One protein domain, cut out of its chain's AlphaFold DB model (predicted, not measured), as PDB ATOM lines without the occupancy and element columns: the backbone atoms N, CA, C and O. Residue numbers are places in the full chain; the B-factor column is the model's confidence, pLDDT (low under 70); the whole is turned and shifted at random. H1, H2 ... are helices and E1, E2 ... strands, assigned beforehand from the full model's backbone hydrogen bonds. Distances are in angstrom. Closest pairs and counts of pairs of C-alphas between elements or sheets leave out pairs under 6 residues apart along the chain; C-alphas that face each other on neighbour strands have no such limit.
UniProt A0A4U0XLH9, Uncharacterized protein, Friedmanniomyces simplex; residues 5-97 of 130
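Overview. This is residues 5 to 97 of the 130 residues of an uncharacterized protein of Friedmanniomyces simplex (UniProt A0A4U0XLH9). A twisted sheet of five strands curls round one helix, H1, in two layers, the helix on one face. The printed part has 93 residues, in the order E1 H1 E2 E3 E4 E5; the mixed sheet runs E1 E5 E4 E3 E2, and the class is mixed. It is compact, radius of gyration of the C-alphas 14.0 A, but elongated, 43 by 28 by 23 A.

Along the chain. Find C-alpha 5 at (8.198, 29.181, -8.816), where E1, residues 5 to 11, begins. H1, residues 20 to 33, spans 20.5 A. E2, residues 34 to 48, spans 32.7 A and bends by 73 degrees at residue 45. E3, residues 51 to 62, spans 31.7 A; E4, residues 69 to 79, 30.4 A. E5, residues 85 to 92, ends at (22.037, 44.604, 1.670).

Arrangement. Look at parallel E1 and E5: N 9 and O 86 are 2.9 A apart. E2 to E5 form a meander, each strand the antiparallel neighbour of the one before; N 38 and O 59, N 54 and O 75, and N 76 and O 89 are each 2.9 A apart. H1 is on the sheet; its closest C-alpha pair with E1 is Arg 20 and Ala 8, 5.4 A. In H1, 8 of 10 O i to N i+4 pairs are within hydrogen-bond range.

Size, cuts and confidence. The farthest C-alphas, Gln 66 and Gly 81, are 43.5 A apart. The printed part has no cut and no long link. Its pLDDT is under 70 at residues 14, 66 and 93 to 97.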
ATOM      1  N   ALA A   5       8.915  30.422  -9.079       97.38
ATOM      2  CA  ALA A   5       8.198  29.181  -8.816       97.38
ATOM      3  C   ALA A   5       6.993  29.432  -7.892       97.38
ATOM      4  O   ALA A   5       6.942  30.426  -7.168       97.38
ATOM      5  N   ALA A   6       5.996  28.540  -7.892       95.75
ATOM      6  CA  ALA A   6       4.793  28.715  -7.066       95.75
ATOM      7  C   ALA A   6       5.120  28.858  -5.565       95.75
ATOM      8  O   ALA A   6       4.598  29.756  -4.901       95.75
ATOM      9  N   GLN A   7       6.041  28.022  -5.083       96.12
ATOM     10  CA  GLN A   7       6.524  27.974  -3.699       96.12
ATOM     11  C   GLN A   7       7.863  28.707  -3.529       96.12
ATOM     12  O   GLN A   7       8.708  28.297  -2.742       96.12
ATOM     13  N   ALA A   8       8.108  29.742  -4.338       96.69
ATOM     14  CA  ALA A   8       9.345  30.498  -4.236       96.69
ATOM     15  C   ALA A   8       9.446  31.218  -2.890       96.69
ATOM     16  O   ALA A   8       8.483  31.853  -2.453       96.69
ATOM     17  N   VAL A   9      10.640  31.168  -2.304       96.00
ATOM     18  CA  VAL A   9      10.987  31.912  -1.095       96.00
ATOM     19  C   VAL A   9      11.739  33.185  -1.471       96.00
ATOM     20  O   VAL A   9      12.620  33.166  -2.332       96.00
ATOM     21  N   TYR A  10      11.392  34.288  -0.825       93.38
ATOM     22  CA  TYR A  10      12.126  35.546  -0.875       93.38
ATOM     23  C   TYR A  10      12.549  35.925   0.536       93.38
ATOM     24  O   TYR A  10      11.739  35.868   1.461       93.38
ATOM     25  N   ASP A  11      13.813  36.289   0.671       90.12
ATOM     26  CA  ASP A  11      14.491  36.511   1.938       90.12
ATOM     27  C   ASP A  11      15.395  37.739   1.794       90.12
ATOM     28  O   ASP A  11      16.440  37.693   1.136       90.12
ATOM     29  N   ASP A  12      14.946  38.856   2.355       85.44
ATOM     30  CA  ASP A  12      15.697  40.106   2.430       85.44
ATOM     31  C   ASP A  12      15.764  40.591   3.896       85.44
ATOM     32  O   ASP A  12      15.148  40.006   4.793       85.44
ATOM     33  N   PRO A  13      16.485  41.683   4.199       75.06
ATOM     34  CA  PRO A  13      16.596  42.177   5.571       75.06
ATOM     35  C   PRO A  13      15.282  42.700   6.179       75.06
ATOM     36  O   PRO A  13      15.246  43.021   7.368       75.06
ATOM     37  N   TRP A  14      14.231  42.885   5.379       67.69
ATOM     38  CA  TRP A  14      12.953  43.486   5.761       67.69
ATOM     39  C   TRP A  14      11.787  42.492   5.772       67.69
ATOM     40  O   TRP A  14      10.770  42.770   6.408       67.69
ATOM     41  N   SER A  15      11.899  41.368   5.073       77.88
ATOM     42  CA  SER A  15      10.780  40.533   4.678       77.88
ATOM     43  C   SER A  15      11.218  39.103   4.397       77.88
ATOM     44  O   SER A  15      12.226  38.837   3.744       77.88
ATOM     45  N   TYR A  16      10.368  38.183   4.834       87.19
ATOM     46  CA  TYR A  16      10.426  36.781   4.475       87.19
ATOM     47  C   TYR A  16       9.089  36.386   3.851       87.19
ATOM     48  O   TYR A  16       8.033  36.492   4.480       87.19
ATOM     49  N   CYS A  17       9.124  35.937   2.601       90.44
ATOM     50  CA  CYS A  17       7.960  35.442   1.880       90.44
ATOM     51  C   CYS A  17       8.199  33.991   1.485       90.44
ATOM     52  O   CYS A  17       9.219  33.681   0.891       90.44
ATOM     53  N   ASP A  18       7.231  33.120   1.741       92.00
ATOM     54  CA  ASP A  18       7.308  31.675   1.481       92.00
ATOM     55  C   ASP A  18       6.504  31.231   0.242       92.00
ATOM     56  O   ASP A  18       6.393  30.043  -0.043       92.00
ATOM     57  N   THR A  19       5.914  32.176  -0.496       91.88
ATOM     58  CA  THR A  19       5.176  31.904  -1.737       91.88
ATOM     59  C   THR A  19       5.302  33.061  -2.718       91.88
ATOM     60  O   THR A  19       5.377  34.231  -2.321       91.88
ATOM     61  N   ARG A  20       5.168  32.778  -4.023       93.06
ATOM     62  CA  ARG A  20       5.159  33.836  -5.055       93.06
ATOM     63  C   ARG A  20       4.065  34.887  -4.860       93.06
ATOM     64  O   ARG A  20       4.211  36.003  -5.348       93.06
ATOM     65  N   TYR A  21       2.968  34.543  -4.182       93.38
ATOM     66  CA  TYR A  21       1.875  35.478  -3.913       93.38
ATOM     67  C   TYR A  21       2.251  36.491  -2.829       93.38
ATOM     68  O   TYR A  21       2.002  37.681  -3.010       93.38
ATOM     69  N   LYS A  22       2.922  36.053  -1.754       91.56
ATOM     70  CA  LYS A  22       3.465  36.970  -0.739       91.56
ATOM     71  C   LYS A  22       4.555  37.867  -1.333       91.56
ATOM     72  O   LYS A  22       4.510  39.080  -1.142       91.56
ATOM     73  N   ILE A  23       5.431  37.292  -2.166       91.75
ATOM     74  CA  ILE A  23       6.433  38.040  -2.943       91.75
ATOM     75  C   ILE A  23       5.751  39.124  -3.790       91.75
ATOM     76  O   ILE A  23       6.124  40.294  -3.733       91.75
ATOM     77  N   ALA A  24       4.712  38.765  -4.552       91.31
ATOM     78  CA  ALA A  24       3.952  39.720  -5.358       91.31
ATOM     79  C   ALA A  24       3.337  40.847  -4.514       91.31
ATOM     80  O   ALA A  24       3.369  42.001  -4.939       91.31
ATOM     81  N   GLY A  25       2.822  40.533  -3.320       88.12
ATOM     82  CA  GLY A  25       2.313  41.522  -2.369       88.12
ATOM     83  C   GLY A  25       3.374  42.545  -1.956       88.12
ATOM     84  O   GLY A  25       3.114  43.749  -2.015       88.12
ATOM     85  N   GLN A  26       4.588  42.089  -1.629       84.06
ATOM     86  CA  GLN A  26       5.716  42.974  -1.319       84.06
ATOM     87  C   GLN A  26       6.056  43.891  -2.505       84.06
ATOM     88  O   GLN A  26       6.099  45.114  -2.349       84.06
ATOM     89  N   TRP A  27       6.211  43.332  -3.711       86.06
ATOM     90  CA  TRP A  27       6.501  44.125  -4.913       86.06
ATOM     91  C   TRP A  27       5.382  45.102  -5.276       86.06
ATOM     92  O   TRP A  27       5.663  46.182  -5.785       86.06
ATOM     93  N   TYR A  28       4.124  44.761  -4.997       86.88
ATOM     94  CA  TYR A  28       2.984  45.651  -5.208       86.88
ATOM     95  C   TYR A  28       2.947  46.812  -4.199       86.88
ATOM     96  O   TYR A  28       2.503  47.914  -4.530       86.88
ATOM     97  N   GLY A  29       3.444  46.598  -2.976       82.12
ATOM     98  CA  GLY A  29       3.551  47.635  -1.947       82.12
ATOM     99  C   GLY A  29       4.629  48.684  -2.235       82.12
ATOM    100  O   GLY A  29       4.418  49.869  -1.972       82.12
ATOM    101  N   ILE A  30       5.761  48.291  -2.830       82.44
ATOM    102  CA  ILE A  30       6.908  49.191  -3.061       82.44
ATOM    103  C   ILE A  30       6.531  50.447  -3.879       82.44
ATOM    104  O   ILE A  30       6.805  51.550  -3.400       82.44
ATOM    105  N   PRO A  31       5.848  50.365  -5.041       83.75
ATOM    106  CA  PRO A  31       5.422  51.548  -5.800       83.75
ATOM    107  C   PRO A  31       4.427  52.453  -5.062       83.75
ATOM    108  O   PRO A  31       4.251  53.620  -5.422       83.75
ATOM    109  N   LYS A  32       3.740  51.946  -4.028       85.56
ATOM    110  CA  LYS A  32       2.869  52.781  -3.191       85.56
ATOM    111  C   LYS A  32       3.691  53.681  -2.271       85.56
ATOM    112  O   LYS A  32       3.311  54.838  -2.113       85.56
ATOM    113  N   LEU A  33       4.825  53.194  -1.766       78.81
ATOM    114  CA  LEU A  33       5.713  53.899  -0.832       78.81
ATOM    115  C   LEU A  33       6.797  54.737  -1.530       78.81
ATOM    116  O   LEU A  33       7.167  55.811  -1.049       78.81
ATOM    117  N   MET A  34       7.295  54.268  -2.674       82.69
ATOM    118  CA  MET A  34       8.405  54.881  -3.403       82.69
ATOM    119  C   MET A  34       7.893  55.727  -4.573       82.69
ATOM    120  O   MET A  34       7.093  55.263  -5.382       82.69
ATOM    121  N   ALA A  35       8.349  56.978  -4.671       87.12
ATOM    122  CA  ALA A  35       8.129  57.847  -5.827       87.12
ATOM    123  C   ALA A  35       8.969  57.398  -7.024       87.12
ATOM    124  O   ALA A  35       8.511  57.460  -8.162       87.12
ATOM    125  N   LYS A  36      10.209  56.969  -6.763       88.06
ATOM    126  CA  LYS A  36      11.142  56.478  -7.778       88.06
ATOM    127  C   LYS A  36      11.933  55.299  -7.230       88.06
ATOM    128  O   LYS A  36      12.284  55.260  -6.052       88.06
ATOM    129  N   SER A  37      12.227  54.351  -8.109       87.88
ATOM    130  CA  SER A  37      13.197  53.288  -7.877       87.88
ATOM    131  C   SER A  37      14.029  53.152  -9.144       87.88
ATOM    132  O   SER A  37      13.466  52.997 -10.228       87.88
ATOM    133  N   ARG A  38      15.352  53.280  -9.032       91.50
ATOM    134  CA  ARG A  38      16.263  53.288 -10.179       91.50
ATOM    135  C   ARG A  38      17.423  52.335  -9.955       91.50
ATOM    136  O   ARG A  38      18.140  52.450  -8.963       91.50
ATOM    137  N   THR A  39      17.645  51.447 -10.913       94.44
ATOM    138  CA  THR A  39      18.850  50.621 -10.953       94.44
ATOM    139  C   THR A  39      20.016  51.460 -11.452       94.44
ATOM    140  O   THR A  39      19.949  52.049 -12.528       94.44
ATOM    141  N   LEU A  40      21.067  51.556 -10.641       93.38
ATOM    142  CA  LEU A  40      22.274  52.318 -10.950       93.38
ATOM    143  C   LEU A  40      23.342  51.441 -11.594       93.38
ATOM    144  O   LEU A  40      24.001  51.874 -12.536       93.38
ATOM    145  N   LYS A  41      23.545  50.237 -11.051       93.06
ATOM    146  CA  LYS A  41      24.582  49.295 -11.484       93.06
ATOM    147  C   LYS A  41      24.127  47.865 -11.249       93.06
ATOM    148  O   LYS A  41      23.491  47.589 -10.233       93.06
ATOM    149  N   THR A  42      24.538  46.980 -12.146       96.38
ATOM    150  CA  THR A  42      24.348  45.537 -12.021       96.38
ATOM    151  C   THR A  42      25.615  44.838 -12.494       96.38
ATOM    152  O   THR A  42      26.173  45.213 -13.522       96.38
ATOM    153  N   GLU A  43      26.070  43.835 -11.752       95.50
ATOM    154  CA  GLU A  43      27.251  43.031 -12.082       95.50
ATOM    155  C   GLU A  43      26.950  41.568 -11.761       95.50
ATOM    156  O   GLU A  43      26.714  41.233 -10.601       95.50
ATOM    157  N   VAL A  44      26.953  40.698 -12.770       96.88
ATOM    158  CA  VAL A  44      26.830  39.251 -12.554       96.88
ATOM    159  C   VAL A  44      28.158  38.728 -12.017       96.88
ATOM    160  O   VAL A  44      29.202  38.921 -12.631       96.88
ATOM    161  N   VAL A  45      28.104  38.091 -10.850       95.44
ATOM    162  CA  VAL A  45      29.250  37.469 -10.174       95.44
ATOM    163  C   VAL A  45      29.328  35.985 -10.518       95.44
ATOM    164  O   VAL A  45      30.415  35.428 -10.623       95.44
ATOM    165  N   GLU A  46      28.176  35.343 -10.684       96.69
ATOM    166  CA  GLU A  46      28.075  33.915 -10.947       96.69
ATOM    167  C   GLU A  46      26.838  33.619 -11.797       96.69
ATOM    168  O   GLU A  46      25.763  34.160 -11.532       96.69
ATOM    169  N   ASP A  47      26.997  32.733 -12.777       97.06
ATOM    170  CA  ASP A  47      25.924  32.249 -13.642       97.06
ATOM    171  C   ASP A  47      26.085  30.736 -13.844       97.06
ATOM    172  O   ASP A  47      27.039  30.264 -14.469       97.06
ATOM    173  N   ARG A  48      25.192  29.966 -13.223       96.38
ATOM    174  CA  ARG A  48      25.114  28.507 -13.275       96.38
ATOM    175  C   ARG A  48      23.673  28.093 -13.588       96.38
ATOM    176  O   ARG A  48      22.744  28.804 -13.206       96.38
ATOM    177  N   PRO A  49      23.451  26.903 -14.181       96.06
ATOM    178  CA  PRO A  49      22.105  26.427 -14.516       96.06
ATOM    179  C   PRO A  49      21.107  26.436 -13.347       96.06
ATOM    180  O   PRO A  49      19.911  26.613 -13.555       96.06
ATOM    181  N   ASP A  50      21.586  26.251 -12.116       96.75
ATOM    182  CA  ASP A  50      20.780  26.189 -10.897       96.75
ATOM    183  C   ASP A  50      20.927  27.424  -9.991       96.75
ATOM    184  O   ASP A  50      20.259  27.507  -8.950       96.75
ATOM    185  N   ARG A  51      21.795  28.382 -10.346       97.00
ATOM    186  CA  ARG A  51      22.142  29.510  -9.477       97.00
ATOM    187  C   ARG A  51      22.679  30.721 -10.235       97.00
ATOM    188  O   ARG A  51      23.616  30.611 -11.012       97.00
ATOM    189  N   ILE A  52      22.172  31.902  -9.893       98.12
ATOM    190  CA  ILE A  52      22.695  33.188 -10.367       98.12
ATOM    191  C   ILE A  52      23.048  34.040  -9.150       98.12
ATOM    192  O   ILE A  52      22.256  34.148  -8.211       98.12
ATOM    193  N   VAL A  53      24.221  34.668  -9.157       96.94
ATOM    194  CA  VAL A  53      24.630  35.640  -8.135       96.94
ATOM    195  C   VAL A  53      25.014  36.938  -8.819       96.94
ATOM    196  O   VAL A  53      25.816  36.940  -9.749       96.94
ATOM    197  N   PHE A  54      24.471  38.060  -8.358       96.69
ATOM    198  CA  PHE A  54      24.805  39.367  -8.912       96.69
ATOM    199  C   PHE A  54      24.788  40.458  -7.848       96.69
ATOM    200  O   PHE A  54      24.051  40.401  -6.865       96.69
ATOM    201  N   LYS A  55      25.614  41.478  -8.056       95.00
ATOM    202  CA  LYS A  55      25.562  42.720  -7.293       95.00
ATOM    203  C   LYS A  55      24.570  43.658  -7.965       95.00
ATOM    204  O   LYS A  55      24.583  43.804  -9.187       95.00
ATOM    205  N   LEU A  56      23.749  44.321  -7.166       94.81
ATOM    206  CA  LEU A  56      22.788  45.323  -7.610       94.81
ATOM    207  C   LEU A  56      22.977  46.596  -6.794       94.81
ATOM    208  O   LEU A  56      23.044  46.547  -5.572       94.81
ATOM    209  N   GLN A  57      23.037  47.746  -7.454       91.62
ATOM    210  CA  GLN A  57      22.955  49.042  -6.796       91.62
ATOM    211  C   GLN A  57      21.633  49.701  -7.180       91.62
ATOM    212  O   GLN A  57      21.430  50.035  -8.347       91.62
ATOM    213  N   GLN A  58      20.749  49.900  -6.204       89.88
ATOM    214  CA  GLN A  58      19.409  50.453  -6.398       89.88
ATOM    215  C   GLN A  58      19.241  51.745  -5.601       89.88
ATOM    216  O   GLN A  58      19.551  51.805  -4.416       89.88
ATOM    217  N   GLU A  59      18.719  52.786  -6.230       86.75
ATOM    218  CA  GLU A  59      18.349  54.038  -5.578       86.75
ATOM    219  C   GLU A  59      16.835  54.090  -5.378       86.75
ATOM    220  O   GLU A  59      16.073  53.919  -6.332       86.75
ATOM    221  N   TYR A  60      16.404  54.348  -4.143       82.38
ATOM    222  CA  TYR A  60      14.995  54.527  -3.797       82.38
ATOM    223  C   TYR A  60      14.733  55.965  -3.349       82.38
ATOM    224  O   TYR A  60      15.450  56.502  -2.502       82.38
ATOM    225  N   THR A  61      13.672  56.563  -3.889       84.12
ATOM    226  CA  THR A  61      13.138  57.863  -3.471       84.12
ATOM    227  C   THR A  61      11.754  57.633  -2.868       84.12
ATOM    228  O   THR A  61      10.825  57.339  -3.625       84.12
ATOM    229  N   PRO A  62      11.564  57.730  -1.543       83.44
ATOM    230  CA  PRO A  62      10.234  57.637  -0.941       83.44
ATOM    231  C   PRO A  62       9.328  58.797  -1.384       83.44
ATOM    232  O   PRO A  62       9.812  59.881  -1.688       83.44
ATOM    233  N   LYS A  63       8.001  58.617  -1.397       81.62
ATOM    234  CA  LYS A  63       7.068  59.697  -1.798       81.62
ATOM    235  C   LYS A  63       7.021  60.880  -0.835       81.62
ATOM    236  O   LYS A  63       6.687  61.983  -1.246       81.62
ATOM    237  N   VAL A  64       7.333  60.638   0.434       76.25
ATOM    238  CA  VAL A  64       7.196  61.632   1.509       76.25
ATOM    239  C   VAL A  64       8.465  62.476   1.676       76.25
ATOM    240  O   VAL A  64       8.402  63.576   2.212       76.25
ATOM    241  N   VAL A  65       9.623  61.997   1.204       74.69
ATOM    242  CA  VAL A  65      10.910  62.689   1.368       74.69
ATOM    243  C   VAL A  65      11.624  62.857   0.030       74.69
ATOM    244  O   VAL A  65      11.619  61.966  -0.809       74.69
ATOM    245  N   GLN A  66      12.274  64.004  -0.170       67.00
ATOM    246  CA  GLN A  66      12.961  64.324  -1.429       67.00
ATOM    247  C   GLN A  66      14.406  63.806  -1.508       67.00
ATOM    248  O   GLN A  66      15.065  63.987  -2.529       67.00
ATOM    249  N   PHE A  67      14.920  63.160  -0.458       73.06
ATOM    250  CA  PHE A  67      16.259  62.575  -0.490       73.06
ATOM    251  C   PHE A  67      16.210  61.122  -0.973       73.06
ATOM    252  O   PHE A  67      15.286  60.374  -0.662       73.06
ATOM    253  N   SER A  68      17.239  60.719  -1.716       77.62
ATOM    254  CA  SER A  68      17.432  59.342  -2.179       77.62
ATOM    255  C   SER A  68      18.805  58.860  -1.742       77.62
ATOM    256  O   SER A  68      19.747  59.651  -1.678       77.62
ATOM    257  N   LYS A  69      18.928  57.573  -1.413       73.94
ATOM    258  CA  LYS A  69      20.224  56.949  -1.134       73.94
ATOM    259  C   LYS A  69      20.353  55.649  -1.926       73.94
ATOM    260  O   LYS A  69      19.383  54.891  -1.977       73.94
ATOM    261  N   PRO A  70      21.527  55.376  -2.523       82.31
ATOM    262  CA  PRO A  70      21.788  54.092  -3.146       82.31
ATOM    263  C   PRO A  70      21.954  53.007  -2.077       82.31
ATOM    264  O   PRO A  70      22.624  53.202  -1.062       82.31
ATOM    265  N   VAL A  71      21.360  51.852  -2.338       83.50
ATOM    266  CA  VAL A  71      21.506  50.607  -1.590       83.50
ATOM    267  C   VAL A  71      22.277  49.643  -2.479       83.50
ATOM    268  O   VAL A  71      21.933  49.473  -3.646       83.50
ATOM    269  N   ASN A  72      23.338  49.040  -1.946       87.25
ATOM    270  CA  ASN A  72      24.034  47.954  -2.626       87.25
ATOM    271  C   ASN A  72      23.486  46.630  -2.106       87.25
ATOM    272  O   ASN A  72      23.324  46.483  -0.900       87.25
ATOM    273  N   SER A  73      23.284  45.672  -2.988       89.88
ATOM    274  CA  SER A  73      22.744  44.352  -2.698       89.88
ATOM    275  C   SER A  73      23.629  43.293  -3.334       89.88
ATOM    276  O   SER A  73      24.085  43.469  -4.463       89.88
ATOM    277  N   LEU A  74      23.854  42.190  -2.624       93.62
ATOM    278  CA  LEU A  74      24.330  40.941  -3.209       93.62
ATOM    279  C   LEU A  74      23.136  39.992  -3.289       93.62
ATOM    280  O   LEU A  74      22.649  39.516  -2.264       93.62
ATOM    281  N   ILE A  75      22.660  39.748  -4.504       95.25
ATOM    282  CA  ILE A  75      21.480  38.932  -4.761       95.25
ATOM    283  C   ILE A  75      21.926  37.535  -5.170       95.25
ATOM    284  O   ILE A  75      22.762  37.377  -6.057       95.25
ATOM    285  N   THR A  76      21.353  36.522  -4.525       96.69
ATOM    286  CA  THR A  76      21.490  35.114  -4.908       96.69
ATOM    287  C   THR A  76      20.126  34.569  -5.297       96.69
ATOM    288  O   THR A  76      19.205  34.539  -4.482       96.69
ATOM    289  N   LEU A  77      20.014  34.097  -6.532       98.00
ATOM    290  CA  LEU A  77      18.854  33.385  -7.043       98.00
ATOM    291  C   LEU A  77      19.210  31.909  -7.172       98.00
ATOM    292  O   LEU A  77      20.170  31.565  -7.856       98.00
ATOM    293  N   SER A  78      18.436  31.035  -6.541       98.00
ATOM    294  CA  SER A  78      18.463  29.602  -6.831       98.00
ATOM    295  C   SER A  78      17.300  29.256  -7.744       98.00
ATOM    296  O   SER A  78      16.178  29.727  -7.525       98.00
ATOM    297  N   LEU A  79      17.563  28.414  -8.739       98.12
ATOM    298  CA  LEU A  79      16.602  28.040  -9.768       98.12
ATOM    299  C   LEU A  79      16.089  26.602  -9.565       98.12
ATOM    300  O   LEU A  79      16.748  25.761  -8.938       98.12
ATOM    301  N   ASP A  80      14.870  26.334 -10.022       96.00
ATOM    302  CA  ASP A  80      14.323  24.984 -10.173       96.00
ATOM    303  C   ASP A  80      14.638  24.395 -11.564       96.00
ATOM    304  O   ASP A  80      15.345  25.005 -12.366       96.00
ATOM    305  N   GLY A  81      14.138  23.183 -11.834       94.38
ATOM    306  CA  GLY A  81      14.365  22.487 -13.107       94.38
ATOM    307  C   GLY A  81      13.763  23.189 -14.332       94.38
ATOM    308  O   GLY A  81      14.217  22.932 -15.441       94.38
ATOM    309  N   ASP A  82      12.815  24.109 -14.130       95.00
ATOM    310  CA  ASP A  82      12.179  24.911 -15.182       95.00
ATOM    311  C   ASP A  82      12.814  26.312 -15.298       95.00
ATOM    312  O   ASP A  82      12.220  27.238 -15.862       95.00
ATOM    313  N   SER A  83      14.002  26.500 -14.708       94.81
ATOM    314  CA  SER A  83      14.719  27.778 -14.629       94.81
ATOM    315  C   SER A  83      13.922  28.899 -13.947       94.81
ATOM    316  O   SER A  83      14.158  30.085 -14.197       94.81
ATOM    317  N   LYS A  84      12.976  28.561 -13.062       97.38
ATOM    318  CA  LYS A  84      12.259  29.543 -12.243       97.38
ATOM    319  C   LYS A  84      12.972  29.751 -10.922       97.38
ATOM    320  O   LYS A  84      13.541  28.833 -10.343       97.38
ATOM    321  N   VAL A  85      12.882  30.964 -10.390       98.06
ATOM    322  CA  VAL A  85      13.441  31.297  -9.080       98.06
ATOM    323  C   VAL A  85      12.660  30.557  -7.995       98.06
ATOM    324  O   VAL A  85      11.481  30.849  -7.780       98.06
ATOM    325  N   LYS A  86      13.319  29.623  -7.303       97.75
ATOM    326  CA  LYS A  86      12.791  28.930  -6.114       97.75
ATOM    327  C   LYS A  86      13.235  29.588  -4.807       97.75
ATOM    328  O   LYS A  86      12.524  29.496  -3.814       97.75
ATOM    329  N   TYR A  87      14.383  30.264  -4.811       97.62
ATOM    330  CA  TYR A  87      14.884  31.025  -3.666       97.62
ATOM    331  C   TYR A  87      15.530  32.318  -4.149       97.62
ATOM    332  O   TYR A  87      16.345  32.288  -5.069       97.62
ATOM    333  N   HIS A  88      15.187  33.438  -3.525       96.88
ATOM    334  CA  HIS A  88      15.787  34.743  -3.766       96.88
ATOM    335  C   HIS A  88      16.280  35.295  -2.434       96.88
ATOM    336  O   HIS A  88      15.472  35.713  -1.610       96.88
ATOM    337  N   LYS A  89      17.601  35.326  -2.251       94.81
ATOM    338  CA  LYS A  89      18.245  36.006  -1.123       94.81
ATOM    339  C   LYS A  89      18.750  37.372  -1.564       94.81
ATOM    340  O   LYS A  89      19.526  37.431  -2.516       94.81
ATOM    341  N   ASP A  90      18.364  38.437  -0.875       90.94
ATOM    342  CA  ASP A  90      18.901  39.785  -1.077       90.94
ATOM    343  C   ASP A  90      19.684  40.223   0.169       90.94
ATOM    344  O   ASP A  90      19.126  40.388   1.249       90.94
ATOM    345  N   MET A  91      21.001  40.396   0.041       86.38
ATOM    346  CA  MET A  91      21.864  40.826   1.143       86.38
ATOM    347  C   MET A  91      22.297  42.279   0.964       86.38
ATOM    348  O   MET A  91      23.188  42.590   0.167       86.38
ATOM    349  N   TRP A  92      21.718  43.181   1.756       78.69
ATOM    350  CA  TRP A  92      22.037  44.604   1.670       78.69
ATOM    351  C   TRP A  92      23.402  44.926   2.282       78.69
ATOM    352  O   TRP A  92      23.738  44.540   3.403       78.69
ATOM    353  N   ASN A  93      24.183  45.713   1.550       68.06
ATOM    354  CA  ASN A  93      25.515  46.196   1.892       68.06
ATOM    355  C   ASN A  93      26.487  45.080   2.309       68.06
ATOM    356  O   ASN A  93      27.365  45.319   3.135       68.06
ATOM    357  N   HIS A  94      26.338  43.883   1.725       54.88
ATOM    358  CA  HIS A  94      27.202  42.717   1.954       54.88
ATOM    359  C   HIS A  94      27.300  42.262   3.421       54.88
ATOM    360  O   HIS A  94      28.218  41.522   3.766       54.88
ATOM    361  N   LYS A  95      26.386  42.691   4.300       50.88
ATOM    362  CA  LYS A  95      26.350  42.196   5.679       50.88
ATOM    363  C   LYS A  95      25.337  41.064   5.776       50.88
ATOM    364  O   LYS A  95      24.175  41.238   5.420       50.88
ATOM    365  N   ASP A  96      25.798  39.920   6.265       41.44
ATOM    366  CA  ASP A  96      24.935  38.841   6.733       41.44
ATOM    367  C   ASP A  96      24.355  39.306   8.070       41.44
ATOM    368  O   ASP A  96      25.041  39.338   9.093       41.44
ATOM    369  N   TYR A  97      23.136  39.837   8.040       48.03
ATOM    370  CA  TYR A  97      22.501  40.314   9.258       48.03
ATOM    371  C   TYR A  97      21.891  39.125  10.000       48.03
ATOM    372  O   TYR A  97      20.756  38.736   9.746       48.03
TER     373      TYR A  97